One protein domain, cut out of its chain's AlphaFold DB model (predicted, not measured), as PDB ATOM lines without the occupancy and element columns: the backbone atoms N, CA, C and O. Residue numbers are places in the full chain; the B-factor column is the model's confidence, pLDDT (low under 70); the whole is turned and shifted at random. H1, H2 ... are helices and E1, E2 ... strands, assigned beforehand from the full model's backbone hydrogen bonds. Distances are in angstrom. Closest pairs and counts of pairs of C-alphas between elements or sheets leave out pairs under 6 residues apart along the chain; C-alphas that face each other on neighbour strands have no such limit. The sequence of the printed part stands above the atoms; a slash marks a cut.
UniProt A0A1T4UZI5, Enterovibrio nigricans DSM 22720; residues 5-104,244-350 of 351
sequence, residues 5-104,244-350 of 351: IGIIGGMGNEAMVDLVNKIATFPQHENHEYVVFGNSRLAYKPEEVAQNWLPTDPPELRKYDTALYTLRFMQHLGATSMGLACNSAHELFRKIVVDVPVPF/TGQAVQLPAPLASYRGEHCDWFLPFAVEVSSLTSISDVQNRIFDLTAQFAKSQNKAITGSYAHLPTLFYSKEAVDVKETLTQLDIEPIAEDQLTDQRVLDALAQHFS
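Overview. This is residues 5 to 104 and 244 to 350 of the 351 residues of a protein of Enterovibrio nigricans DSM 22720 (UniProt A0A1T4UZI5). A twisted sheet of five strands is the middle of three layers, with helices on both its faces: H1 and H6 side by side over one, H3 and H7 over the other. H4 and H5 pack on H3, and H8 crosses part of H6. There are 207 residues printed, with eight named helices and five named strands, along the chain E1 H1 H2 E2 H3 E3 H4 H5 E4 H6 E5 H7 H8. The sheet is mixed, in the order E3 E1 E2 E5 E4, and the class is mixed, helices and strands. The whole is compact, with a radius of gyration of the C-alphas of 16.4 A, and rounded, spanning 47 by 44 by 33 A.

Along the chain. The strands are E3, residues 81 to 84; E1, 5 to 9, beginning at C-alpha 5 (301.654, 217.357, 385.858); E2, 32 to 38, 18.9 A from first to last C-alpha; E5, 309 to 313; and E4, 268 to 272. The helices on the sheet are H1, residues 13 to 23; H6, 275 to 295, 30.5 A long; H3, 58 to 76, 26.4 A long; H7, 317 to 325; and, only just, with 5 pairs of C-alphas within 10 A, H8, 338 to 348, ending at C-alpha 348 (325.045, 229.409, 391.688). H2, residues 27 to 31, H4, 90 to 99, and H5, 254 to 257, are not on it.

Arrangement. E1 is parallel to E3, with N 6 and O 81 2.8 A apart, and to E2, with N 7 and O 35 2.8 A apart. E2 and E5 are antiparallel, with N 36 and O 311 at 2.8 A. E5 and E4 are parallel, with N 270 and O 310 at 2.8 A. Parallel neighbours joined through helices make two strand-helix-strand units, E1, H1 H2, E2 and E4, H6, E5; E2, H3, E3 is a split one, with E1 between its strands; the three crossovers are right-handed. H3 is over E1 at a height over the sheet of 9.5 A. H1 and H6 touch at a shallow tilt of 14 degrees, opposite ways, closest at C-alphas 17 and 279, 5.3 A. H3 touches H4, closest at C-alphas 68 and 96, 6.4 A, and H5, at C-alphas 69 and 257, 5.5 A. H6 touches H8 with residues 285 to 292 alone, at a steep tilt of 65 degrees, closest at C-alphas 285 and 341, 6.7 A. H8 only grazes the sheet. H1 and H2 are close but not clearly touching, C-alphas 23 and 29 being 6.5 A apart. Every O i to N i+4 pair is within hydrogen-bond range in H1, H3, H6, H7 and H8; H4 has 3 of 6, H2 0 of 1 but 2 of 2 O i to N i+3 pairs, and H5 is too short for an i+4 pair.

Size, cuts and confidence. The farthest C-alphas, of Gln 246 and Asn 297, are 47.6 A apart. Residues 105 to 243 are not printed, and C-alphas 104 and 244 are 10.8 A apart across the cut. The links E2 to H3, H6 to E5 and H7 to H8 are long. Residues 299 to 301 have pLDDT under 70; the mean of the printed part is 93.0.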
ATOM      1  N   ILE A   5     300.859 217.464 387.074       98.06
ATOM      2  CA  ILE A   5     301.654 217.357 385.858       98.06
ATOM      3  C   ILE A   5     303.086 217.795 386.162       98.06
ATOM      4  O   ILE A   5     303.334 218.940 386.537       98.06
ATOM      5  N   GLY A   6     304.031 216.872 385.999       98.12
ATOM      6  CA  GLY A   6     305.457 217.158 386.051       98.12
ATOM      7  C   GLY A   6     305.976 217.614 384.688       98.12
ATOM      8  O   GLY A   6     305.850 216.892 383.703       98.12
ATOM      9  N   ILE A   7     306.596 218.784 384.612       98.44
ATOM     10  CA  ILE A   7     307.237 219.279 383.390       98.44
ATOM     11  C   ILE A   7     308.735 219.370 383.642       98.44
ATOM     12  O   ILE A   7     309.174 220.059 384.558       98.44
ATOM     13  N   ILE A   8     309.520 218.674 382.826       98.31
ATOM     14  CA  ILE A   8     310.981 218.679 382.899       98.31
ATOM     15  C   ILE A   8     311.506 219.540 381.751       98.31
ATOM     16  O   ILE A   8     311.246 219.263 380.579       98.31
ATOM     17  N   GLY A   9     312.229 220.601 382.095       96.19
ATOM     18  CA  GLY A   9     312.827 221.568 381.180       96.19
ATOM     19  C   GLY A   9     314.322 221.753 381.434       96.19
ATOM     20  O   GLY A   9     314.978 220.875 381.990       96.19
ATOM     21  N   GLY A  10     314.877 222.894 381.018       90.44
ATOM     22  CA  GLY A  10     316.283 223.250 381.271       90.44
ATOM     23  C   GLY A  10     317.266 222.937 380.142       90.44
ATOM     24  O   GLY A  10     318.393 223.418 380.165       90.44
ATOM     25  N   MET A  11     316.846 222.209 379.104       90.62
ATOM     26  CA  MET A  11     317.638 222.014 377.871       90.62
ATOM     27  C   MET A  11     317.278 223.013 376.761       90.62
ATOM     28  O   MET A  11     317.878 223.004 375.689       90.62
ATOM     29  N   GLY A  12     316.351 223.905 377.102       87.25
ATOM     30  CA  GLY A  12     316.302 225.352 376.911       87.25
ATOM     31  C   GLY A  12     315.237 225.838 377.897       87.25
ATOM     32  O   GLY A  12     314.175 225.216 377.989       87.25
ATOM     33  N   ASN A  13     315.504 226.851 378.718       87.06
ATOM     34  CA  ASN A  13     314.486 227.279 379.687       87.06
ATOM     35  C   ASN A  13     313.355 228.044 378.976       87.06
ATOM     36  O   ASN A  13     312.203 227.969 379.384       87.06
ATOM     37  N   GLU A  14     313.663 228.699 377.861       89.75
ATOM     38  CA  GLU A  14     312.721 229.358 376.960       89.75
ATOM     39  C   GLU A  14     311.739 228.347 376.355       89.75
ATOM     40  O   GLU A  14     310.534 228.579 376.352       89.75
ATOM     41  N   ALA A  15     312.233 227.181 375.929       92.81
ATOM     42  CA  ALA A  15     311.403 226.078 375.443       92.81
ATOM     43  C   ALA A  15     310.465 225.512 376.527       92.81
ATOM     44  O   ALA A  15     309.338 225.109 376.239       92.81
ATOM     45  N   MET A  16     310.910 225.486 377.787       95.38
ATOM     46  CA  MET A  16     310.060 225.100 378.917       95.38
ATOM     47  C   MET A  16     308.958 226.136 379.169       95.38
ATOM     48  O   MET A  16     307.805 225.752 379.351       95.38
ATOM     49  N   VAL A  17     309.297 227.430 379.159       95.12
ATOM     50  CA  VAL A  17     308.323 228.527 379.292       95.12
ATOM     51  C   VAL A  17     307.296 228.485 378.162       95.12
ATOM     52  O   VAL A  17     306.098 228.586 378.411       95.12
ATOM     53  N   ASP A  18     307.744 228.257 376.930       96.75
ATOM     54  CA  ASP A  18     306.879 228.077 375.766       96.75
ATOM     55  C   ASP A  18     305.919 226.889 375.926       96.75
ATOM     56  O   ASP A  18     304.714 227.048 375.723       96.75
ATOM     57  N   LEU A  19     306.402 225.726 376.379       98.06
ATOM     58  CA  LEU A  19     305.539 224.577 376.666       98.06
ATOM     59  C   LEU A  19     304.488 224.906 377.738       98.06
ATOM     60  O   LEU A  19     303.315 224.573 377.572       98.06
ATOM     61  N   VAL A  20     304.891 225.570 378.822       97.62
ATOM     62  CA  VAL A  20     303.989 225.985 379.906       97.62
ATOM     63  C   VAL A  20     302.907 226.942 379.396       97.62
ATOM     64  O   VAL A  20     301.722 226.728 379.668       97.62
ATOM     65  N   ASN A  21     303.286 227.940 378.597       97.38
ATOM     66  CA  ASN A  21     302.348 228.877 377.983       97.38
ATOM     67  C   ASN A  21     301.378 228.167 377.031       97.38
ATOM     68  O   ASN A  21     300.184 228.457 377.045       97.38
ATOM     69  N   LYS A  22     301.850 227.183 376.256       98.19
ATOM     70  CA  LYS A  22     300.993 226.366 375.384       98.19
ATOM     71  C   LYS A  22     299.994 225.532 376.177       98.19
ATOM     72  O   LYS A  22     298.828 225.474 375.792       98.19
ATOM     73  N   ILE A  23     300.401 224.933 377.299       98.00
ATOM     74  CA  ILE A  23     299.486 224.183 378.178       98.00
ATOM     75  C   ILE A  23     298.375 225.102 378.692       98.00
ATOM     76  O   ILE A  23     297.210 224.711 378.670       98.00
ATOM     77  N   ALA A  24     298.711 226.338 379.072       96.88
ATOM     78  CA  ALA A  24     297.744 227.328 379.549       96.88
ATOM     79  C   ALA A  24     296.681 227.734 378.506       96.88
ATOM     80  O   ALA A  24     295.671 228.330 378.865       96.88
ATOM     81  N   THR A  25     296.863 227.401 377.223       97.06
ATOM     82  CA  THR A  25     295.840 227.646 376.187       97.06
ATOM     83  C   THR A  25     294.712 226.608 376.176       97.06
ATOM     84  O   THR A  25     293.684 226.821 375.530       97.06
ATOM     85  N   PHE A  26     294.873 225.491 376.893       96.75
ATOM     86  CA  PHE A  26     293.886 224.415 376.976       96.75
ATOM     87  C   PHE A  26     293.086 224.520 378.279       96.75
ATOM     88  O   PHE A  26     293.682 224.351 379.337       96.75
ATOM     89  N   PRO A  27     291.748 224.685 378.253       94.19
ATOM     90  CA  PRO A  27     290.934 224.881 379.463       94.19
ATOM     91  C   PRO A  27     291.090 223.797 380.540       94.19
ATOM     92  O   PRO A  27     290.896 224.047 381.724       94.19
ATOM     93  N   GLN A  28     291.450 222.573 380.145       93.81
ATOM     94  CA  GLN A  28     291.669 221.453 381.056       93.81
ATOM     95  C   GLN A  28     292.788 221.729 382.071       93.81
ATOM     96  O   GLN A  28     292.771 221.137 383.149       93.81
ATOM     97  N   HIS A  29     293.710 222.646 381.750       92.62
ATOM     98  CA  HIS A  29     294.867 222.956 382.576       92.62
ATOM     99  C   HIS A  29     294.500 223.433 383.990       92.62
ATOM    100  O   HIS A  29     295.252 223.143 384.918       92.62
ATOM    101  N   GLU A  30     293.345 224.093 384.163       91.44
ATOM    102  CA  GLU A  30     292.852 224.618 385.448       91.44
ATOM    103  C   GLU A  30     292.499 223.509 386.454       91.44
ATOM    104  O   GLU A  30     292.423 223.749 387.658       91.44
ATOM    105  N   ASN A  31     292.291 222.275 385.981       91.50
ATOM    106  CA  ASN A  31     291.953 221.136 386.839       91.50
ATOM    107  C   ASN A  31     293.187 220.430 387.417       91.50
ATOM    108  O   ASN A  31     293.044 219.448 388.155       91.50
ATOM    109  N   HIS A  32     294.387 220.876 387.046       94.94
ATOM    110  CA  HIS A  32     295.645 220.218 387.361       94.94
ATOM    111  C   HIS A  32     296.533 221.098 388.242       94.94
ATOM    112  O   HIS A  32     296.551 222.320 388.128       94.94
ATOM    113  N   GLU A  33     297.309 220.446 389.099       96.44
ATOM    114  CA  GLU A  33     298.470 221.050 389.747       96.44
ATOM    115  C   GLU A  33     299.707 220.817 388.877       96.44
ATOM    116  O   GLU A  33     299.769 219.856 388.105       96.44
ATOM    117  N   TYR A  34     300.718 221.664 389.027       97.56
ATOM    118  CA  TYR A  34     301.948 221.575 388.251       97.56
ATOM    119  C   TYR A  34     303.164 221.568 389.155       97.56
ATOM    120  O   TYR A  34     303.212 222.257 390.173       97.56
ATOM    121  N   VAL A  35     304.160 220.802 388.729       98.19
ATOM    122  CA  VAL A  35     305.543 220.917 389.179       98.19
ATOM    123  C   VAL A  35     306.375 221.058 387.916       98.19
ATOM    124  O   VAL A  35     306.346 220.182 387.054       98.19
ATOM    125  N   VAL A  36     307.087 222.167 387.769       98.50
ATOM    126  CA  VAL A  36     307.855 222.496 386.565       98.50
ATOM    127  C   VAL A  36     309.299 222.704 386.969       98.50
ATOM    128  O   VAL A  36     309.589 223.593 387.760       98.50
ATOM    129  N   PHE A  37     310.206 221.893 386.438       98.19
ATOM    130  CA  PHE A  37     311.612 221.947 386.804       98.19
ATOM    131  C   PHE A  37     312.490 222.255 385.593       98.19
ATOM    132  O   PHE A  37     312.752 221.388 384.755       98.19
ATOM    133  N   GLY A  38     312.976 223.494 385.525       96.69
ATOM    134  CA  GLY A  38     313.995 223.944 384.584       96.69
ATOM    135  C   GLY A  38     315.378 223.465 385.008       96.69
ATOM    136  O   GLY A  38     316.190 224.253 385.486       96.69
ATOM    137  N   ASN A  39     315.651 222.164 384.877       96.31
ATOM    138  CA  ASN A  39     316.931 221.596 385.295       96.31
ATOM    139  C   ASN A  39     318.009 221.778 384.213       96.31
ATOM    140  O   ASN A  39     318.241 220.900 383.378       96.31
ATOM    141  N   SER A  40     318.696 222.921 384.246       93.00
ATOM    142  CA  SER A  40     319.800 223.249 383.332       93.00
ATOM    143  C   SER A  40     320.968 222.261 383.381       93.00
ATOM    144  O   SER A  40     321.685 222.119 382.389       93.00
ATOM    145  N   ARG A  41     321.142 221.509 384.479       93.12
ATOM    146  CA  ARG A  41     322.214 220.506 384.619       93.12
ATOM    147  C   ARG A  41     322.037 219.289 383.704       93.12
ATOM    148  O   ARG A  41     322.984 218.528 383.513       93.12
ATOM    149  N   LEU A  42     320.861 219.130 383.088       94.19
ATOM    150  CA  LEU A  42     320.612 218.136 382.037       94.19
ATOM    151  C   LEU A  42     321.213 218.532 380.678       94.19
ATOM    152  O   LEU A  42     321.363 217.681 379.795       94.19
ATOM    153  N   ALA A  43     321.547 219.810 380.486       91.06
ATOM    154  CA  ALA A  43     322.196 220.280 379.274       91.06
ATOM    155  C   ALA A  43     323.688 219.904 379.251       91.06
ATOM    156  O   ALA A  43     324.332 219.674 380.280       91.06
ATOM    157  N   TYR A  44     324.250 219.875 378.046       89.88
ATOM    158  CA  TYR A  44     325.697 219.917 377.882       89.88
ATOM    159  C   TYR A  44     326.234 221.291 378.268       89.88
ATOM    160  O   TYR A  44     325.593 222.317 378.009       89.88
ATOM    161  N   LYS A  45     327.439 221.301 378.826       87.25
ATOM    162  CA  LYS A  45     328.255 222.509 378.936       87.25
ATOM    163  C   LYS A  45     328.624 223.002 377.534       87.25
ATOM    164  O   LYS A  45     328.702 222.179 376.621       87.25
ATOM    165  N   PRO A  46     328.879 224.304 377.335       81.50
ATOM    166  CA  PRO A  46     329.212 224.854 376.020       81.50
ATOM    167  C   PRO A  46     330.333 224.101 375.301       81.50
ATOM    168  O   PRO A  46     330.206 223.782 374.123       81.50
ATOM    169  N   GLU A  47     331.396 223.756 376.024       83.75
ATOM    170  CA  GLU A  47     332.537 223.008 375.506       83.75
ATOM    171  C   GLU A  47     332.214 221.547 375.172       83.75
ATOM    172  O   GLU A  47     332.921 220.946 374.373       83.75
ATOM    173  N   GLU A  48     331.158 220.970 375.749       88.12
ATOM    174  CA  GLU A  48     330.730 219.591 375.492       88.12
ATOM    175  C   GLU A  48     329.794 219.474 374.277       88.12
ATOM    176  O   GLU A  48     329.546 218.369 373.784       88.12
ATOM    177  N   VAL A  49     329.257 220.599 373.791       78.69
ATOM    178  CA  VAL A  49     328.369 220.642 372.623       78.69
ATOM    179  C   VAL A  49     329.141 220.269 371.353       78.69
ATOM    180  O   VAL A  49     330.312 220.598 371.194       78.69
ATOM    181  N   ALA A  50     328.458 219.591 370.424       75.06
ATOM    182  CA  ALA A  50     328.990 219.152 369.127       75.06
ATOM    183  C   ALA A  50     330.170 218.160 369.197       75.06
ATOM    184  O   ALA A  50     330.783 217.860 368.172       75.06
ATOM    185  N   GLN A  51     330.452 217.607 370.379       82.94
ATOM    186  CA  GLN A  51     331.347 216.464 370.539       82.94
ATOM    187  C   GLN A  51     330.587 215.139 370.393       82.94
ATOM    188  O   GLN A  51     329.373 215.068 370.593       82.94
ATOM    189  N   ASN A  52     331.323 214.078 370.060       84.38
ATOM    190  CA  ASN A  52     330.803 212.714 370.045       84.38
ATOM    191  C   ASN A  52     331.190 212.027 371.351       84.38
ATOM    192  O   ASN A  52     332.362 211.716 371.554       84.38
ATOM    193  N   TRP A  53     330.201 211.786 372.206       89.50
ATOM    194  CA  TRP A  53     330.386 211.120 373.490       89.50
ATOM    195  C   TRP A  53     329.995 209.647 373.406       89.50
ATOM    196  O   TRP A  53     328.976 209.291 372.808       89.50
ATOM    197  N   LEU A  54     330.794 208.785 374.025       90.56
ATOM    198  CA  LEU A  54     330.415 207.408 374.308       90.56
ATOM    199  C   LEU A  54     329.522 207.367 375.558       90.56
ATOM    200  O   LEU A  54     329.691 208.188 376.457       90.56
ATOM    201  N   PRO A  55     328.625 206.370 375.695       89.56
ATOM    202  CA  PRO A  55     327.765 206.244 376.877       89.56
ATOM    203  C   PRO A  55     328.516 206.145 378.217       89.56
ATOM    204  O   PRO A  55     327.932 206.388 379.267       89.56
ATOM    205  N   THR A  56     329.791 205.753 378.185       93.19
ATOM    206  CA  THR A  56     330.671 205.636 379.356       93.19
ATOM    207  C   THR A  56     331.461 206.908 379.656       93.19
ATOM    208  O   THR A  56     332.219 206.928 380.622       93.19
ATOM    209  N   ASP A  57     331.347 207.941 378.822       95.75
ATOM    210  CA  ASP A  57     332.082 209.183 379.025       95.75
ATOM    211  C   ASP A  57     331.418 210.034 380.120       95.75
ATOM    212  O   ASP A  57     330.190 210.006 380.270       95.75
ATOM    213  N   PRO A  58     332.194 210.836 380.878       95.19
ATOM    214  CA  PRO A  58     331.669 211.586 382.017       95.19
ATOM    215  C   PRO A  58     330.433 212.460 381.727       95.19
ATOM    216  O   PRO A  58     329.537 212.473 382.574       95.19
ATOM    217  N   PRO A  59     330.305 213.161 380.576       94.62
ATOM    218  CA  PRO A  59     329.096 213.933 380.271       94.62
ATOM    219  C   PRO A  59     327.832 213.075 380.131       94.62
ATOM    220  O   PRO A  59     326.769 213.485 380.598       94.62
ATOM    221  N   GLU A  60     327.932 211.880 379.538       95.00
ATOM    222  CA  GLU A  60     326.787 210.973 379.381       95.00
ATOM    223  C   GLU A  60     326.393 210.330 380.707       95.00
ATOM    224  O   GLU A  60     325.208 210.310 381.042       95.00
ATOM    225  N   LEU A  61     327.377 209.891 381.498       96.62
ATOM    226  CA  LEU A  61     327.143 209.367 382.846       96.62
ATOM    227  C   LEU A  61     326.484 210.423 383.745       96.62
ATOM    228  O   LEU A  61     325.482 210.141 384.403       96.62
ATOM    229  N   ARG A  62     326.984 211.665 383.703       96.69
ATOM    230  CA  ARG A  62     326.403 212.805 384.423       96.69
ATOM    231  C   ARG A  62     324.952 213.037 384.033       96.69
ATOM    232  O   ARG A  62     324.084 213.113 384.898       96.69
ATOM    233  N   LYS A  63     324.670 213.135 382.732       95.81
ATOM    234  CA  LYS A  63     323.304 213.357 382.241       95.81
ATOM    235  C   LYS A  63     322.372 212.213 382.621       95.81
ATOM    236  O   LYS A  63     321.231 212.488 382.982       95.81
ATOM    237  N   TYR A  64     322.835 210.964 382.562       96.88
ATOM    238  CA  TYR A  64     322.047 209.801 382.969       96.88
ATOM    239  C   TYR A  64     321.657 209.878 384.449       96.88
ATOM    240  O   TYR A  64     320.465 209.854 384.766       96.88
ATOM    241  N   ASP A  65     322.635 210.050 385.341       97.50
ATOM    242  CA  ASP A  65     322.393 210.122 386.784       97.50
ATOM    243  C   ASP A  65     321.529 211.339 387.156       97.50
ATOM    244  O   ASP A  65     320.604 211.229 387.967       97.50
ATOM    245  N   THR A  66     321.763 212.498 386.532       97.62
ATOM    246  CA  THR A  66     320.937 213.700 386.731       97.62
ATOM    247  C   THR A  66     319.510 213.506 386.205       97.62
ATOM    248  O   THR A  66     318.561 213.937 386.863       97.62
ATOM    249  N   ALA A  67     319.312 212.842 385.061       97.56
ATOM    250  CA  ALA A  67     317.983 212.571 384.503       97.56
ATOM    251  C   ALA A  67     317.188 211.578 385.360       97.56
ATOM    252  O   ALA A  67     316.016 211.830 385.651       97.56
ATOM    253  N   LEU A  68     317.825 210.499 385.827       97.62
ATOM    254  CA  LEU A  68     317.211 209.547 386.752       97.62
ATOM    255  C   LEU A  68     316.802 210.234 388.054       97.62
ATOM    256  O   LEU A  68     315.648 210.109 388.476       97.62
ATOM    257  N   TYR A  69     317.712 210.996 388.665       97.75
ATOM    258  CA  TYR A  69     317.401 211.728 389.887       97.75
ATOM    259  C   TYR A  69     316.276 212.743 389.662       97.75
ATOM    260  O   TYR A  69     315.359 212.819 390.471       97.75
ATOM    261  N   THR A  70     316.278 213.455 388.529       98.00
ATOM    262  CA  THR A  70     315.210 214.399 388.165       98.00
ATOM    263  C   THR A  70     313.855 213.697 388.078       98.00
ATOM    264  O   THR A  70     312.912 214.132 388.726       98.00
ATOM    265  N   LEU A  71     313.743 212.582 387.349       97.88
ATOM    266  CA  LEU A  71     312.486 211.827 387.238       97.88
ATOM    267  C   LEU A  71     311.980 211.341 388.604       97.88
ATOM    268  O   LEU A  71     310.789 211.433 388.900       97.88
ATOM    269  N   ARG A  72     312.887 210.859 389.463       97.94
ATOM    270  CA  ARG A  72     312.554 210.414 390.824       97.94
ATOM    271  C   ARG A  72     312.189 211.566 391.745       97.94
ATOM    272  O   ARG A  72     311.296 211.406 392.568       97.94
ATOM    273  N   PHE A  73     312.822 212.720 391.583       97.94
ATOM    274  CA  PHE A  73     312.474 213.936 392.304       97.94
ATOM    275  C   PHE A  73     311.068 214.403 391.920       97.94
ATOM    276  O   PHE A  73     310.240 214.587 392.803       97.94
ATOM    277  N   MET A  74     310.736 214.461 390.626       97.81
ATOM    278  CA  MET A  74     309.378 214.789 390.168       97.81
ATOM    279  C   MET A  74     308.335 213.785 390.692       97.81
ATOM    280  O   MET A  74     307.266 214.186 391.150       97.81
ATOM    281  N   GLN A  75     308.659 212.485 390.689       97.50
ATOM    282  CA  GLN A  75     307.830 211.448 391.314       97.50
ATOM    283  C   GLN A  75     307.652 211.694 392.823       97.50
ATOM    284  O   GLN A  75     306.545 211.555 393.340       97.50
ATOM    285  N   HIS A  76     308.719 212.071 393.531       97.19
ATOM    286  CA  HIS A  76     308.680 212.361 394.965       97.19
ATOM    287  C   HIS A  76     307.814 213.579 395.291       97.19
ATOM    288  O   HIS A  76     307.084 213.555 396.275       97.19
ATOM    289  N   LEU A  77     307.821 214.589 394.416       97.19
ATOM    290  CA  LEU A  77     306.922 215.744 394.472       97.19
ATOM    291  C   LEU A  77     305.484 215.405 394.028       97.19
ATOM    292  O   LEU A  77     304.650 216.294 393.867       97.19
ATOM    293  N   GLY A  78     305.166 214.124 393.829       96.50
ATOM    294  CA  GLY A  78     303.813 213.630 393.593       96.50
ATOM    295  C   GLY A  78     303.313 213.775 392.158       96.50
ATOM    296  O   GLY A  78     302.102 213.726 391.950       96.50
ATOM    297  N   ALA A  79     304.199 213.957 391.169       97.62
ATOM    298  CA  ALA A  79     303.790 213.975 389.765       97.62
ATOM    299  C   ALA A  79     303.026 212.685 389.400       97.62
ATOM    300  O   ALA A  79     303.490 211.571 389.647       97.62
ATOM    301  N   THR A  80     301.846 212.844 388.801       97.50
ATOM    302  CA  THR A  80     300.980 211.747 388.338       97.50
ATOM    303  C   THR A  80     301.195 211.424 386.866       97.50
ATOM    304  O   THR A  80     300.818 210.347 386.416       97.50
ATOM    305  N   SER A  81     301.800 212.343 386.121       97.94
ATOM    306  CA  SER A  81     302.274 212.176 384.747       97.94
ATOM    307  C   SER A  81     303.370 213.201 384.473       97.94
ATOM    308  O   SER A  81     303.382 214.261 385.099       97.94
ATOM    309  N   MET A  82     304.272 212.915 383.537       98.19
ATOM    310  CA  MET A  82     305.412 213.773 383.224       98.19
ATOM    311  C   MET A  82     305.569 214.016 381.723       98.19
ATOM    312  O   MET A  82     305.262 213.143 380.914       98.19
ATOM    313  N   GLY A  83     306.099 215.181 381.362       98.19
ATOM    314  CA  GLY A  83     306.543 215.510 380.007       98.19
ATOM    315  C   GLY A  83     307.904 216.205 380.012       98.19
ATOM    316  O   GLY A  83     308.303 216.806 381.011       98.19
ATOM    317  N   LEU A  84     308.617 216.118 378.889       98.12
ATOM    318  CA  LEU A  84     309.965 216.664 378.710       98.12
ATOM    319  C   LEU A  84     309.992 217.683 377.567       98.12
ATOM    320  O   LEU A  84     309.733 217.334 376.417       98.12
ATOM    321  N   ALA A  85     310.384 218.921 377.863       97.06
ATOM    322  CA  ALA A  85     310.506 220.015 376.897       97.06
ATOM    323  C   ALA A  85     311.828 219.955 376.100       97.06
ATOM    324  O   ALA A  85     312.586 220.921 376.065       97.06
ATOM    325  N   CYS A  86     312.152 218.798 375.514       96.50
ATOM    326  CA  CYS A  86     313.329 218.622 374.657       96.50
ATOM    327  C   CYS A  86     313.250 217.312 373.861       96.50
ATOM    328  O   CYS A  86     313.318 216.227 374.437       96.50
ATOM    329  N   ASN A  87     313.180 217.383 372.531       96.88
ATOM    330  CA  ASN A  87     313.113 216.187 371.683       96.88
ATOM    331  C   ASN A  87     314.394 215.345 371.701       96.88
ATOM    332  O   ASN A  87     314.323 214.132 371.860       96.88
ATOM    333  N   SER A  88     315.573 215.962 371.575       94.00
ATOM    334  CA  SER A  88     316.843 215.218 371.526       94.00
ATOM    335  C   SER A  88     317.141 214.474 372.832       94.00
ATOM    336  O   SER A  88     317.719 213.393 372.804       94.00
ATOM    337  N   ALA A  89     316.683 214.994 373.974       95.19
ATOM    338  CA  ALA A  89     316.839 214.335 375.267       95.19
ATOM    339  C   ALA A  89     315.939 213.092 375.441       95.19
ATOM    340  O   ALA A  89     316.210 212.275 376.323       95.19
ATOM    341  N   HIS A  90     314.918 212.884 374.596       96.44
ATOM    342  CA  HIS A  90     314.061 211.698 374.698       96.44
ATOM    343  C   HIS A  90     314.832 210.392 374.493       96.44
ATOM    344  O   HIS A  90     314.417 209.375 375.042       96.44
ATOM    345  N   GLU A  91     315.954 210.387 373.764       93.56
ATOM    346  CA  GLU A  91     316.774 209.177 373.625       93.56
ATOM    347  C   GLU A  91     317.238 208.655 374.991       93.56
ATOM    348  O   GLU A  91     317.129 207.464 375.283       93.56
ATOM    349  N   LEU A  92     317.727 209.561 375.840       94.75
ATOM    350  CA  LEU A  92     318.169 209.248 377.192       94.75
ATOM    351  C   LEU A  92     316.976 208.911 378.086       94.75
ATOM    352  O   LEU A  92     316.964 207.870 378.738       94.75
ATOM    353  N   PHE A  93     315.950 209.763 378.090       96.69
ATOM    354  CA  PHE A  93     314.804 209.587 378.980       96.69
ATOM    355  C   PHE A  93     314.053 208.283 378.702       96.69
ATOM    356  O   PHE A  93     313.712 207.588 379.652       96.69
ATOM    357  N   ARG A  94     313.886 207.872 377.436       94.94
ATOM    358  CA  ARG A  94     313.279 206.576 377.075       94.94
ATOM    359  C   ARG A  94     313.996 205.379 377.704       94.94
ATOM    360  O   ARG A  94     313.334 204.399 378.023       94.94
ATOM    361  N   LYS A  95     315.318 205.457 377.896       94.88
ATOM    362  CA  LYS A  95     316.114 204.398 378.546       94.88
ATOM    363  C   LYS A  95     315.866 204.337 380.056       94.88
ATOM    364  O   LYS A  95     316.001 203.268 380.629       94.88
ATOM    365  N   ILE A  96     315.501 205.459 380.680       95.94
ATOM    366  CA  ILE A  96     315.362 205.594 382.139       95.94
ATOM    367  C   ILE A  96     313.913 205.389 382.594       95.94
ATOM    368  O   ILE A  96     313.658 204.757 383.618       95.94
ATOM    369  N   VAL A  97     312.938 205.912 381.843       95.69
ATOM    370  CA  VAL A  97     311.519 205.896 382.243       95.69
ATOM    371  C   VAL A  97     310.927 204.490 382.321       95.69
ATOM    372  O   VAL A  97     309.905 204.313 382.968       95.69
ATOM    373  N   VAL A  98     311.577 203.479 381.733       93.62
ATOM    374  CA  VAL A  98     311.181 202.065 381.883       93.62
ATOM    375  C   VAL A  98     311.161 201.612 383.345       93.62
ATOM    376  O   VAL A  98     310.348 200.764 383.703       93.62
ATOM    377  N   ASP A  99     311.991 202.223 384.195       90.06
ATOM    378  CA  ASP A  99     312.051 201.936 385.627       90.06
ATOM    379  C   ASP A  99     311.220 202.927 386.459       90.06
ATOM    380  O   ASP A  99     311.096 202.781 387.681       90.06
ATOM    381  N   VAL A 100     310.639 203.957 385.838       93.88
ATOM    382  CA  VAL A 100     309.874 205.010 386.514       93.88
ATOM    383  C   VAL A 100     308.375 204.784 386.296       93.88
ATOM    384  O   VAL A 100     307.890 204.942 385.183       93.88
ATOM    385  N   PRO A 101     307.598 204.448 387.344       93.69
ATOM    386  CA  PRO A 101     306.203 204.022 387.185       93.69
ATOM    387  C   PRO A 101     305.229 205.171 386.881       93.69
ATOM    388  O   PRO A 101     304.050 204.926 386.643       93.69
ATOM    389  N   VAL A 102     305.696 206.421 386.927       96.62
ATOM    390  CA  VAL A 102     304.885 207.596 386.596       96.62
ATOM    391  C   VAL A 102     304.799 207.715 385.067       96.62
ATOM    392  O   VAL A 102     305.849 207.785 384.425       96.62
ATOM    393  N   PRO A 103     303.589 207.769 384.475       96.69
ATOM    394  CA  PRO A 103     303.402 207.918 383.035       96.69
ATOM    395  C   PRO A 103     304.235 209.058 382.447       96.69
ATOM    396  O   PRO A 103     304.135 210.200 382.893       96.69
ATOM    397  N   PHE A 104     305.029 208.750 381.424       97.75
ATOM    398  CA  PHE A 104     305.834 209.722 380.693       97.75
ATOM    399  C   PHE A 104     305.265 209.904 379.283       97.75
ATOM    400  O   PHE A 104     305.192 208.947 378.512       97.75
ATOM    401  N   THR A 244     296.182 212.055 382.625       91.62
ATOM    402  CA  THR A 244     295.719 211.484 383.882       91.62
ATOM    403  C   THR A 244     296.660 210.375 384.314       91.62
ATOM    404  O   THR A 244     297.267 209.687 383.493       91.62
ATOM    405  N   GLY A 245     296.779 210.194 385.620       92.25
ATOM    406  CA  GLY A 245     297.588 209.154 386.217       92.25
ATOM    407  C   GLY A 245     297.335 209.040 387.712       92.25
ATOM    408  O   GLY A 245     296.356 209.561 388.258       92.25
ATOM    409  N   GLN A 246     298.225 208.316 388.376       90.25
ATOM    410  CA  GLN A 246     298.190 208.106 389.816       90.25
ATOM    411  C   GLN A 246     299.565 208.420 390.386       90.25
ATOM    412  O   GLN A 246     300.580 208.069 389.788       90.25
ATOM    413  N   ALA A 247     299.593 209.082 391.541       89.19
ATOM    414  CA  ALA A 247     300.839 209.319 392.248       89.19
ATOM    415  C   ALA A 247     301.387 207.972 392.732       89.19
ATOM    416  O   ALA A 247     300.669 207.193 393.365       89.19
ATOM    417  N   VAL A 248     302.655 207.703 392.434       92.75
ATOM    418  CA  VAL A 248     303.330 206.469 392.839       92.75
ATOM    419  C   VAL A 248     304.457 206.824 393.792       92.75
ATOM    420  O   VAL A 248     305.361 207.577 393.438       92.75
ATOM    421  N   GLN A 249     304.423 206.263 394.998       92.44
ATOM    422  CA  GLN A 249     305.475 206.477 395.990       92.44
ATOM    423  C   GLN A 249     306.815 205.912 395.515       92.44
ATOM    424  O   GLN A 249     306.869 204.941 394.756       92.44
ATOM    425  N   LEU A 250     307.907 206.522 395.972       95.50
ATOM    426  CA  LEU A 250     309.238 206.006 395.683       95.50
ATOM    427  C   LEU A 250     309.455 204.653 396.383       95.50
ATOM    428  O   LEU A 250     309.123 204.523 397.561       95.50
ATOM    429  N   PRO A 251     310.073 203.661 395.714       93.50
ATOM    430  CA  PRO A 251     310.374 202.378 396.351       93.50
ATOM    431  C   PRO A 251     311.566 202.438 397.324       93.50
ATOM    432  O   PRO A 251     311.793 201.494 398.075       93.50
ATOM    433  N   ALA A 252     312.321 203.539 397.329       95.75
ATOM    434  CA  ALA A 252     313.453 203.799 398.218       95.75
ATOM    435  C   ALA A 252     313.574 205.317 398.470       95.75
ATOM    436  O   ALA A 252     313.022 206.090 397.684       95.75
ATOM    437  N   PRO A 253     314.282 205.776 399.519       96.50
ATOM    438  CA  PRO A 253     314.484 207.206 399.768       96.50
ATOM    439  C   PRO A 253     315.085 207.928 398.554       96.50
ATOM    440  O   PRO A 253     315.962 207.372 397.892       96.50
ATOM    441  N   LEU A 254     314.670 209.174 398.287       96.38
ATOM    442  CA  LEU A 254     315.115 209.945 397.113       96.38
ATOM    443  C   LEU A 254     316.648 209.986 396.971       96.38
ATOM    444  O   LEU A 254     317.172 209.787 395.878       96.38
ATOM    445  N   ALA A 255     317.367 210.152 398.086       95.06
ATOM    446  CA  ALA A 255     318.829 210.197 398.116       95.06
ATOM    447  C   ALA A 255     319.509 208.943 397.527       95.06
ATOM    448  O   ALA A 255     320.630 209.040 397.039       95.06
ATOM    449  N   SER A 256     318.840 207.783 397.523       96.38
ATOM    450  CA  SER A 256     319.383 206.543 396.943       96.38
ATOM    451  C   SER A 256     319.474 206.560 395.413       96.38
ATOM    452  O   SER A 256     320.218 205.766 394.845       96.38
ATOM    453  N   TYR A 257     318.757 207.470 394.745       96.25
ATOM    454  CA  TYR A 257     318.815 207.647 393.291       96.25
ATOM    455  C   TYR A 257     319.871 208.663 392.856       96.25
ATOM    456  O   TYR A 257     320.006 208.926 391.661       96.25
ATOM    457  N   ARG A 258     320.594 209.278 393.801       95.38
ATOM    458  CA  ARG A 258     321.673 210.214 393.490       95.38
ATOM    459  C   ARG A 258     322.920 209.408 393.124       95.38
ATOM    460  O   ARG A 258     323.699 209.045 394.000       95.38
ATOM    461  N   GLY A 259     323.049 209.089 391.836       94.50
ATOM    462  CA  GLY A 259     324.198 208.362 391.292       94.50
ATOM    463  C   GLY A 259     325.524 209.105 391.483       94.50
ATOM    464  O   GLY A 259     325.543 210.295 391.812       94.50
ATOM    465  N   GLU A 260     326.637 208.396 391.281       96.69
ATOM    466  CA  GLU A 260     328.000 208.914 391.475       96.69
ATOM    467  C   GLU A 260     328.274 210.172 390.641       96.69
ATOM    468  O   GLU A 260     328.943 211.093 391.106       96.69
ATOM    469  N   HIS A 261     327.720 210.233 389.430       97.00
ATOM    470  CA  HIS A 261     327.930 211.330 388.492       97.00
ATOM    471  C   HIS A 261     326.791 212.352 388.510       97.00
ATOM    472  O   HIS A 261     326.792 213.273 387.694       97.00
ATOM    473  N   CYS A 262     325.822 212.213 389.422       96.44
ATOM    474  CA  CYS A 262     324.660 213.091 389.499       96.44
ATOM    475  C   CYS A 262     325.081 214.544 389.761       96.44
ATOM    476  O   CYS A 262     325.472 214.915 390.872       96.44
ATOM    477  N   ASP A 263     324.935 215.385 388.741       94.50
ATOM    478  CA  ASP A 263     325.102 216.832 388.836       94.50
ATOM    479  C   ASP A 263     323.794 217.441 389.343       94.50
ATOM    480  O   ASP A 263     322.909 217.829 388.574       94.50
ATOM    481  N   TRP A 264     323.645 217.398 390.667       90.44
ATOM    482  CA  TRP A 264     322.517 217.962 391.396       90.44
ATOM    483  C   TRP A 264     322.894 219.296 392.030       90.44
ATOM    484  O   TRP A 264     323.893 219.390 392.743       90.44
ATOM    485  N   PHE A 265     322.023 220.282 391.844       86.50
ATOM    486  CA  PHE A 265     322.097 221.602 392.458       86.50
ATOM    487  C   PHE A 265     320.763 221.899 393.151       86.50
ATOM    488  O   PHE A 265     319.715 221.483 392.653       86.50
ATOM    489  N   LEU A 266     320.788 222.607 394.284       89.88
ATOM    490  CA  LEU A 266     319.563 223.001 394.987       89.88
ATOM    491  C   LEU A 266     318.767 223.982 394.114       89.88
ATOM    492  O   LEU A 266     319.263 225.075 393.831       89.88
ATOM    493  N   PRO A 267     317.561 223.622 393.643       94.56
ATOM    494  CA  PRO A 267     316.834 224.481 392.728       94.56
ATOM    495  C   PRO A 267     316.334 225.739 393.435       94.56
ATOM    496  O   PRO A 267     315.898 225.695 394.587       94.56
ATOM    497  N   PHE A 268     316.313 226.851 392.705       96.62
ATOM    498  CA  PHE A 268     315.606 228.050 393.125       96.62
ATOM    499  C   PHE A 268     314.099 227.797 393.014       96.62
ATOM    500  O   PHE A 268     313.530 227.836 391.919       96.62
ATOM    501  N   ALA A 269     313.479 227.446 394.142       97.81
ATOM    502  CA  ALA A 269     312.089 227.017 394.199       97.81
ATOM    503  C   ALA A 269     311.129 228.195 394.416       97.81
ATOM    504  O   ALA A 269     311.293 228.982 395.350       97.81
ATOM    505  N   VAL A 270     310.099 228.291 393.576       98.06
ATOM    506  CA  VAL A 270     309.091 229.353 393.615       98.06
ATOM    507  C   VAL A 270     307.685 228.749 393.617       98.06
ATOM    508  O   VAL A 270     307.325 227.952 392.751       98.06
ATOM    509  N   GLU A 271     306.879 229.147 394.595       98.00
ATOM    510  CA  GLU A 271     305.443 228.869 394.638       98.00
ATOM    511  C   GLU A 271     304.712 229.867 393.740       98.00
ATOM    512  O   GLU A 271     304.863 231.079 393.914       98.00
ATOM    513  N   VAL A 272     303.908 229.364 392.805       97.25
ATOM    514  CA  VAL A 272     303.228 230.177 391.789       97.25
ATOM    515  C   VAL A 272     301.718 229.968 391.797       97.25
ATOM    516  O   VAL A 272     301.224 228.881 392.101       97.25
ATOM    517  N   SER A 273     300.968 231.007 391.430       95.19
ATOM    518  CA  SER A 273     299.499 230.951 391.350       95.19
ATOM    519  C   SER A 273     298.962 230.437 390.013       95.19
ATOM    520  O   SER A 273     297.800 230.049 389.930       95.19
ATOM    521  N   SER A 274     299.774 230.443 388.952       95.00
ATOM    522  CA  SER A 274     299.340 230.030 387.615       95.00
ATOM    523  C   SER A 274     300.508 229.611 386.719       95.00
ATOM    524  O   SER A 274     301.667 229.923 386.995       95.00
ATOM    525  N   LEU A 275     300.197 228.944 385.602       94.94
ATOM    526  CA  LEU A 275     301.173 228.664 384.541       94.94
ATOM    527  C   LEU A 275     301.747 229.952 383.929       94.94
ATOM    528  O   LEU A 275     302.941 230.020 383.659       94.94
ATOM    529  N   THR A 276     300.931 230.996 383.771       92.75
ATOM    530  CA  THR A 276     301.394 232.303 383.280       92.75
ATOM    531  C   THR A 276     302.403 232.932 384.243       92.75
ATOM    532  O   THR A 276     303.427 233.448 383.802       92.75
ATOM    533  N   SER A 277     302.189 232.796 385.556       95.12
ATOM    534  CA  SER A 277     303.135 233.280 386.570       95.12
ATOM    535  C   SER A 277     304.511 232.617 386.447       95.12
ATOM    536  O   SER A 277     305.526 233.273 386.675       95.12
ATOM    537  N   ILE A 278     304.575 231.339 386.044       95.38
ATOM    538  CA  ILE A 278     305.850 230.651 385.764       95.38
ATOM    539  C   ILE A 278     306.603 231.371 384.649       95.38
ATOM    540  O   ILE A 278     307.794 231.637 384.794       95.38
ATOM    541  N   SER A 279     305.914 231.705 383.554       92.50
ATOM    542  CA  SER A 279     306.500 232.449 382.435       92.50
ATOM    543  C   SER A 279     307.030 233.809 382.893       92.50
ATOM    544  O   SER A 279     308.187 234.135 382.630       92.50
ATOM    545  N   ASP A 280     306.231 234.575 383.638       93.38
ATOM    546  CA  ASP A 280     306.620 235.906 384.119       93.38
ATOM    547  C   ASP A 280     307.843 235.852 385.045       93.38
ATOM    548  O   ASP A 280     308.811 236.598 384.864       93.38
ATOM    549  N   VAL A 281     307.839 234.929 386.012       95.00
ATOM    550  CA  VAL A 281     308.961 234.751 386.939       95.00
ATOM    551  C   VAL A 281     310.208 234.262 386.205       95.00
ATOM    552  O   VAL A 281     311.297 234.790 386.431       95.00
ATOM    553  N   GLN A 282     310.080 233.277 385.319       94.19
ATOM    554  CA  GLN A 282     311.222 232.713 384.611       94.19
ATOM    555  C   GLN A 282     311.862 233.724 383.649       94.19
ATOM    556  O   GLN A 282     313.091 233.801 383.590       94.19
ATOM    557  N   ASN A 283     311.058 234.544 382.963       90.94
ATOM    558  CA  ASN A 283     311.555 235.628 382.112       90.94
ATOM    559  C   ASN A 283     312.310 236.681 382.932       90.94
ATOM    560  O   ASN A 283     313.424 237.062 382.574       90.94
ATOM    561  N   ARG A 284     311.775 237.070 384.096       92.62
ATOM    562  CA  ARG A 284     312.478 237.961 385.033       92.62
ATOM    563  C   ARG A 284     313.813 237.369 385.497       92.62
ATOM    564  O   ARG A 284     314.807 238.089 385.585       92.62
ATOM    565  N   ILE A 285     313.865 236.062 385.771       92.38
ATOM    566  CA  ILE A 285     315.115 235.370 386.118       92.38
ATOM    567  C   ILE A 285     316.106 235.421 384.950       92.38
ATOM    568  O   ILE A 285     317.289 235.660 385.192       92.38
ATOM    569  N   PHE A 286     315.672 235.255 383.696       88.50
ATOM    570  CA  PHE A 286     316.565 235.392 382.538       88.50
ATOM    571  C   PHE A 286     317.168 236.785 382.429       88.50
ATOM    572  O   PHE A 286     318.389 236.896 382.312       88.50
ATOM    573  N   ASP A 287     316.342 237.827 382.533       88.38
ATOM    574  CA  ASP A 287     316.801 239.213 382.451       88.38
ATOM    575  C   ASP A 287     317.859 239.504 383.519       88.38
ATOM    576  O   ASP A 287     318.921 240.064 383.225       88.38
ATOM    577  N   LEU A 288     317.613 239.061 384.754       91.38
ATOM    578  CA  LEU A 288     318.557 239.212 385.859       91.38
ATOM    579  C   LEU A 288     319.817 238.363 385.667       91.38
ATOM    580  O   LEU A 288     320.912 238.842 385.950       91.38
ATOM    581  N   THR A 289     319.701 237.145 385.131       89.19
ATOM    582  CA  THR A 289     320.862 236.293 384.817       89.19
ATOM    583  C   THR A 289     321.743 236.967 383.764       89.19
ATOM    584  O   THR A 289     322.962 237.030 383.927       89.19
ATOM    585  N   ALA A 290     321.147 237.525 382.704       84.50
ATOM    586  CA  ALA A 290     321.873 238.209 381.637       84.50
ATOM    587  C   ALA A 290     322.572 239.481 382.149       84.50
ATOM    588  O   ALA A 290     323.746 239.717 381.846       84.50
ATOM    589  N   GLN A 291     321.884 240.274 382.977       86.75
ATOM    590  CA  GLN A 291     322.464 241.447 383.640       86.75
ATOM    591  C   GLN A 291     323.610 241.059 384.583       86.75
ATOM    592  O   GLN A 291     324.676 241.682 384.546       86.75
ATOM    593  N   PHE A 292     323.422 240.008 385.384       87.56
ATOM    594  CA  PHE A 292     324.430 239.496 386.305       87.56
ATOM    595  C   PHE A 292     325.676 239.018 385.555       87.56
ATOM    596  O   PHE A 292     326.781 239.468 385.860       87.56
ATOM    597  N   ALA A 293     325.519 238.191 384.517       83.62
ATOM    598  CA  ALA A 293     326.633 237.717 383.698       83.62
ATOM    599  C   ALA A 293     327.409 238.885 383.069       83.62
ATOM    600  O   ALA A 293     328.638 238.944 383.176       83.62
ATOM    601  N   LYS A 294     326.695 239.874 382.515       84.56
ATOM    602  CA  LYS A 294     327.300 241.086 381.946       84.56
ATOM    603  C   LYS A 294     328.091 241.880 382.987       84.56
ATOM    604  O   LYS A 294     329.183 242.349 382.677       84.56
ATOM    605  N   SER A 295     327.589 241.995 384.220       85.81
ATOM    606  CA  SER A 295     328.311 242.662 385.319       85.81
ATOM    607  C   SER A 295     329.637 241.973 385.679       85.81
ATOM    608  O   SER A 295     330.553 242.619 386.179       85.81
ATOM    609  N   GLN A 296     329.763 240.682 385.355       83.06
ATOM    610  CA  GLN A 296     330.956 239.860 385.562       83.06
ATOM    611  C   GLN A 296     331.848 239.757 384.308       83.06
ATOM    612  O   GLN A 296     332.764 238.937 384.278       83.06
ATOM    613  N   ASN A 297     331.591 240.554 383.260       80.12
ATOM    614  CA  ASN A 297     332.234 240.440 381.940       80.12
ATOM    615  C   ASN A 297     332.132 239.028 381.323       80.12
ATOM    616  O   ASN A 297     333.022 238.597 380.589       80.12
ATOM    617  N   LYS A 298     331.051 238.300 381.622       75.38
ATOM    618  CA  LYS A 298     330.733 236.989 381.047       75.38
ATOM    619  C   LYS A 298     329.499 237.098 380.148       75.38
ATOM    620  O   LYS A 298     328.646 237.959 380.347       75.38
ATOM    621  N   ALA A 299     329.388 236.192 379.184       67.69
ATOM    622  CA  ALA A 299     328.149 235.943 378.455       67.69
ATOM    623  C   ALA A 299     327.573 234.600 378.914       67.69
ATOM    624  O   ALA A 299     328.329 233.650 379.138       67.69
ATOM    625  N   ILE A 300     326.248 234.513 379.048       67.81
ATOM    626  CA  ILE A 300     325.584 233.218 379.202       67.81
ATOM    627  C   ILE A 300     325.714 232.518 377.856       67.81
ATOM    628  O   ILE A 300     325.214 233.004 376.845       67.81
ATOM    629  N   THR A 301     326.429 231.403 377.840       65.81
ATOM    630  CA  THR A 301     326.543 230.561 376.656       65.81
ATOM    631  C   THR A 301     325.899 229.228 376.988       65.81
ATOM    632  O   THR A 301     326.310 228.545 377.921       65.81
ATOM    633  N   GLY A 302     324.845 228.885 376.251       70.81
ATOM    634  CA  GLY A 302     324.129 227.623 376.411       70.81
ATOM    635  C   GLY A 302     323.300 227.495 377.693       70.81
ATOM    636  O   GLY A 302     323.409 228.260 378.650       70.81
ATOM    637  N   SER A 303     322.449 226.470 377.707       81.06
ATOM    638  CA  SER A 303     321.443 226.288 378.755       81.06
ATOM    639  C   SER A 303     322.032 225.880 380.114       81.06
ATOM    640  O   SER A 303     321.418 226.164 381.136       81.06
ATOM    641  N   TYR A 304     323.230 225.280 380.152       85.19
ATOM    642  CA  TYR A 304     323.847 224.760 381.384       85.19
ATOM    643  C   TYR A 304     324.173 225.837 382.434       85.19
ATOM    644  O   TYR A 304     324.199 225.546 383.627       85.19
ATOM    645  N   ALA A 305     324.421 227.075 381.999       82.56
ATOM    646  CA  ALA A 305     324.798 228.187 382.874       82.56
ATOM    647  C   ALA A 305     323.600 228.886 383.546       82.56
ATOM    648  O   ALA A 305     323.794 229.828 384.312       82.56
ATOM    649  N   HIS A 306     322.367 228.478 383.237       88.00
ATOM    650  CA  HIS A 306     321.187 229.052 383.874       88.00
ATOM    651  C   HIS A 306     320.976 228.468 385.269       88.00
ATOM    652  O   HIS A 306     321.168 227.270 385.482       88.00
ATOM    653  N   LEU A 307     320.478 229.304 386.180       91.44
ATOM    654  CA  LEU A 307     320.006 228.883 387.494       91.44
ATOM    655  C   LEU A 307     318.922 227.798 387.340       91.44
ATOM    656  O   LEU A 307     317.919 228.060 386.670       91.44
ATOM    657  N   PRO A 308     319.084 226.601 387.936       94.88
ATOM    658  CA  PRO A 308     318.019 225.611 387.989       94.88
ATOM    659  C   PRO A 308     316.829 226.154 388.782       94.88
ATOM    660  O   PRO A 308     316.977 226.528 389.946       94.88
ATOM    661  N   THR A 309     315.650 226.188 388.169       96.38
ATOM    662  CA  THR A 309     314.433 226.769 388.753       96.38
ATOM    663  C   THR A 309     313.340 225.721 388.878       96.38
ATOM    664  O   THR A 309     313.057 224.984 387.935       96.38
ATOM    665  N   LEU A 310     312.711 225.653 390.049       98.12
ATOM    666  CA  LEU A 310     311.586 224.761 390.311       98.12
ATOM    667  C   LEU A 310     310.347 225.599 390.608       98.12
ATOM    668  O   LEU A 310     310.351 226.399 391.533       98.12
ATOM    669  N   PHE A 311     309.272 225.380 389.871       98.38
ATOM    670  CA  PHE A 311     307.980 226.005 390.118       98.38
ATOM    671  C   PHE A 311     306.975 224.957 390.560       98.38
ATOM    672  O   PHE A 311     306.978 223.839 390.038       98.38
ATOM    673  N   TYR A 312     306.086 225.317 391.477       98.25
ATOM    674  CA  TYR A 312     304.945 224.473 391.813       98.25
ATOM    675  C   TYR A 312     303.688 225.293 392.087       98.25
ATOM    676  O   TYR A 312     303.758 226.427 392.563       98.25
ATOM    677  N   SER A 313     302.532 224.705 391.776       96.88
ATOM    678  CA  SER A 313     301.224 225.301 392.050       96.88
ATOM    679  C   SER A 313     301.019 225.525 393.546       96.88
ATOM    680  O   SER A 313     301.190 224.600 394.339       96.88
ATOM    681  N   LYS A 314     300.564 226.718 393.930       95.19
ATOM    682  CA  LYS A 314     300.237 227.085 395.317       95.19
ATOM    683  C   LYS A 314     299.249 226.131 396.000       95.19
ATOM    684  O   LYS A 314     299.267 225.972 397.218       95.19
ATOM    685  N   GLU A 315     298.387 225.479 395.229       92.19
ATOM    686  CA  GLU A 315     297.416 224.497 395.712       92.19
ATOM    687  C   GLU A 315     298.067 223.176 396.165       92.19
ATOM    688  O   GLU A 315     297.452 222.437 396.937       92.19
ATOM    689  N   ALA A 316     299.298 222.892 395.721       93.38
ATOM    690  CA  ALA A 316     300.059 221.687 396.039       93.38
ATOM    691  C   ALA A 316     300.836 221.849 397.360       93.38
ATOM    692  O   ALA A 316     302.065 221.871 397.397       93.38
ATOM    693  N   VAL A 317     300.109 221.990 398.473       91.88
ATOM    694  CA  VAL A 317     300.684 222.262 399.809       91.88
ATOM    695  C   VAL A 317     301.671 221.174 400.262       91.88
ATOM    696  O   VAL A 317     302.679 221.472 400.898       91.88
ATOM    697  N   ASP A 318     301.435 219.921 399.880       94.94
ATOM    698  CA  ASP A 318     302.321 218.785 400.156       94.94
ATOM    699  C   ASP A 318     303.680 218.886 399.437       94.94
ATOM    700  O   ASP A 318     304.687 218.383 399.942       94.94
ATOM    701  N   VAL A 319     303.744 219.576 398.290       97.00
ATOM    702  CA  VAL A 319     305.012 219.853 397.592       97.00
ATOM    703  C   VAL A 319     305.885 220.764 398.445       97.00
ATOM    704  O   VAL A 319     307.063 220.471 398.622       97.00
ATOM    705  N   LYS A 320     305.310 221.812 399.046       96.38
ATOM    706  CA  LYS A 320     306.035 222.712 399.954       96.38
ATOM    707  C   LYS A 320     306.644 221.961 401.135       96.38
ATOM    708  O   LYS A 320     307.827 222.122 401.414       96.38
ATOM    709  N   GLU A 321     305.852 221.123 401.801       95.94
ATOM    710  CA  GLU A 321     306.321 220.315 402.933       95.94
ATOM    711  C   GLU A 321     307.461 219.374 402.523       95.94
ATOM    712  O   GLU A 321     308.458 219.261 403.237       95.94
ATOM    713  N   THR A 322     307.338 218.742 401.352       96.56
ATOM    714  CA  THR A 322     308.368 217.851 400.799       96.56
ATOM    715  C   THR A 322     309.656 218.610 400.476       96.56
ATOM    716  O   THR A 322     310.742 218.125 400.781       96.56
ATOM    717  N   LEU A 323     309.561 219.811 399.898       97.69
ATOM    718  CA  LEU A 323     310.726 220.647 399.592       97.69
ATOM    719  C   LEU A 323     311.457 221.095 400.861       97.69
ATOM    720  O   LEU A 323     312.669 220.915 400.945       97.69
ATOM    721  N   THR A 324     310.734 221.568 401.880       95.94
ATOM    722  CA  THR A 324     311.331 221.953 403.170       95.94
ATOM    723  C   THR A 324     312.039 220.775 403.850       95.94
ATOM    724  O   THR A 324     313.109 220.951 404.422       95.94
ATOM    725  N   GLN A 325     311.505 219.550 403.754       95.25
ATOM    726  CA  GLN A 325     312.178 218.343 404.271       95.25
ATOM    727  C   GLN A 325     313.482 217.998 403.537       95.25
ATOM    728  O   GLN A 325     314.303 217.252 404.070       95.25
ATOM    729  N   LEU A 326     313.660 218.509 402.319       95.44
ATOM    730  CA  LEU A 326     314.870 218.369 401.512       95.44
ATOM    731  C   LEU A 326     315.790 219.595 401.621       95.44
ATOM    732  O   LEU A 326     316.683 219.747 400.789       95.44
ATOM    733  N   ASP A 327     315.556 220.466 402.609       95.12
ATOM    734  CA  ASP A 327     316.267 221.733 402.808       95.12
ATOM    735  C   ASP A 327     316.169 222.687 401.595       95.12
ATOM    736  O   ASP A 327     317.050 223.512 401.348       95.12
ATOM    737  N   ILE A 328     315.083 222.582 400.819       95.62
ATOM    738  CA  ILE A 328     314.737 223.504 399.732       95.62
ATOM    739  C   ILE A 328     313.620 224.413 400.241       95.62
ATOM    740  O   ILE A 328     312.479 223.981 400.363       95.62
ATOM    741  N   GLU A 329     313.932 225.676 400.523       94.94
ATOM    742  CA  GLU A 329     312.954 226.657 401.007       94.94
ATOM    743  C   GLU A 329     312.270 227.382 399.836       94.94
ATOM    744  O   GLU A 329     312.892 228.248 399.207       94.94
ATOM    745  N   PRO A 330     310.999 227.068 399.511       96.06
ATOM    746  CA  PRO A 330     310.309 227.727 398.416       96.06
ATOM    747  C   PRO A 330     309.915 229.164 398.764       96.06
ATOM    748  O   PRO A 330     309.491 229.480 399.878       96.06
ATOM    749  N   ILE A 331     309.998 230.036 397.764       96.31
ATOM    750  CA  ILE A 331     309.647 231.452 397.869       96.31
ATOM    751  C   ILE A 331     308.277 231.662 397.228       96.31
ATOM    752  O   ILE A 331     308.064 231.258 396.089       96.31
ATOM    753  N   ALA A 332     307.348 232.314 397.927       95.38
ATOM    754  CA  ALA A 332     306.087 232.720 397.312       95.38
ATOM    755  C   ALA A 332     306.323 233.798 396.243       95.38
ATOM    756  O   ALA A 332     307.128 234.707 396.454       95.38
ATOM    757  N   GLU A 333     305.636 233.714 395.098       93.75
ATOM    758  CA  GLU A 333     305.815 234.659 393.983       93.75
ATOM    759  C   GLU A 333     305.647 236.138 394.391       93.75
ATOM    760  O   GLU A 333     306.357 237.002 393.878       93.75
ATOM    761  N   ASP A 334     304.787 236.442 395.371       91.94
ATOM    762  CA  ASP A 334     304.560 237.793 395.910       91.94
ATOM    763  C   ASP A 334     305.696 238.293 396.823       91.94
ATOM    764  O   ASP A 334     305.834 239.494 397.066       91.94
ATOM    765  N   GLN A 335     306.545 237.383 397.297       93.62
ATOM    766  CA  GLN A 335     307.742 237.657 398.092       93.62
ATOM    767  C   GLN A 335     309.025 237.633 397.251       93.62
ATOM    768  O   GLN A 335     310.119 237.875 397.779       93.62
ATOM    769  N   LEU A 336     308.922 237.345 395.951       94.12
ATOM    770  CA  LEU A 336     310.064 237.258 395.054       94.12
ATOM    771  C   LEU A 336     310.589 238.654 394.672       94.12
ATOM    772  O   LEU A 336     309.974 239.403 393.906       94.12
ATOM    773  N   THR A 337     311.782 238.987 395.160       95.31
ATOM    774  CA  THR A 337     312.491 240.241 394.856       95.31
ATOM    775  C   THR A 337     313.661 240.008 393.899       95.31
ATOM    776  O   THR A 337     314.214 238.910 393.854       95.31
ATOM    777  N   ASP A 338     314.089 241.054 393.178       94.81
ATOM    778  CA  ASP A 338     315.266 240.968 392.292       94.81
ATOM    779  C   ASP A 338     316.511 240.589 393.094       94.81
ATOM    780  O   ASP A 338     317.308 239.771 392.653       94.81
ATOM    781  N   GLN A 339     316.635 241.128 394.314       94.56
ATOM    782  CA  GLN A 339     317.748 240.821 395.206       94.56
ATOM    783  C   GLN A 339     317.828 239.326 395.530       94.56
ATOM    784  O   GLN A 339     318.907 238.758 395.445       94.56
ATOM    785  N   ARG A 340     316.698 238.664 395.823       94.50
ATOM    786  CA  ARG A 340     316.683 237.216 396.092       94.50
ATOM    787  C   ARG A 340     317.157 236.400 394.890       94.50
ATOM    788  O   ARG A 340     317.864 235.414 395.070       94.50
ATOM    789  N   VAL A 341     316.785 236.810 393.676       94.81
ATOM    790  CA  VAL A 341     317.262 236.162 392.445       94.81
ATOM    791  C   VAL A 341     318.760 236.406 392.255       94.81
ATOM    792  O   VAL A 341     319.496 235.469 391.967       94.81
ATOM    793  N   LEU A 342     319.236 237.640 392.450       93.62
ATOM    794  CA  LEU A 342     320.657 237.988 392.338       93.62
ATOM    795  C   LEU A 342     321.521 237.249 393.370       93.62
ATOM    796  O   LEU A 342     322.612 236.800 393.023       93.62
ATOM    797  N   ASP A 343     321.032 237.073 394.598       93.31
ATOM    798  CA  ASP A 343     321.710 236.299 395.642       93.31
ATOM    799  C   ASP A 343     321.811 234.816 395.244       93.31
ATOM    800  O   ASP A 343     322.886 234.219 395.338       93.31
ATOM    801  N   ALA A 344     320.725 234.237 394.717       92.88
ATOM    802  CA  ALA A 344     320.717 232.864 394.211       92.88
ATOM    803  C   ALA A 344     321.662 232.678 393.010       92.88
ATOM    804  O   ALA A 344     322.370 231.677 392.925       92.88
ATOM    805  N   LEU A 345     321.724 233.657 392.102       91.69
ATOM    806  CA  LEU A 345     322.677 233.666 390.990       91.69
ATOM    807  C   LEU A 345     324.122 233.750 391.490       91.69
ATOM    808  O   LEU A 345     324.976 233.005 391.013       91.69
ATOM    809  N   ALA A 346     324.402 234.620 392.461       90.44
ATOM    810  CA  ALA A 346     325.732 234.750 393.043       90.44
ATOM    811  C   ALA A 346     326.203 233.434 393.677       90.44
ATOM    812  O   ALA A 346     327.340 233.030 393.437       90.44
ATOM    813  N   GLN A 347     325.322 232.742 394.408       88.62
ATOM    814  CA  GLN A 347     325.608 231.408 394.931       88.62
ATOM    815  C   GLN A 347     325.856 230.405 393.795       88.62
ATOM    816  O   GLN A 347     326.890 229.741 393.777       88.62
ATOM    817  N   HIS A 348     324.961 230.348 392.807       88.00
ATOM    818  CA  HIS A 348     325.045 229.409 391.688       88.00
ATOM    819  C   HIS A 348     326.330 229.532 390.864       88.00
ATOM    820  O   HIS A 348     326.871 228.525 390.422       88.00
ATOM    821  N   PHE A 349     326.828 230.751 390.654       83.81
ATOM    822  CA  PHE A 349     328.080 230.985 389.929       83.81
ATOM    823  C   PHE A 349     329.338 230.880 390.808       83.81
ATOM    824  O   PHE A 349     330.444 231.027 390.280       83.81
ATOM    825  N   SER A 350     329.185 230.678 392.122       81.19
ATOM    826  CA  SER A 350     330.298 230.482 393.062       81.19
ATOM    827  C   SER A 350     330.637 229.011 393.333       81.19
ATOM    828  O   SER A 350     331.768 228.734 393.734       81.19
TER     829      SER A 350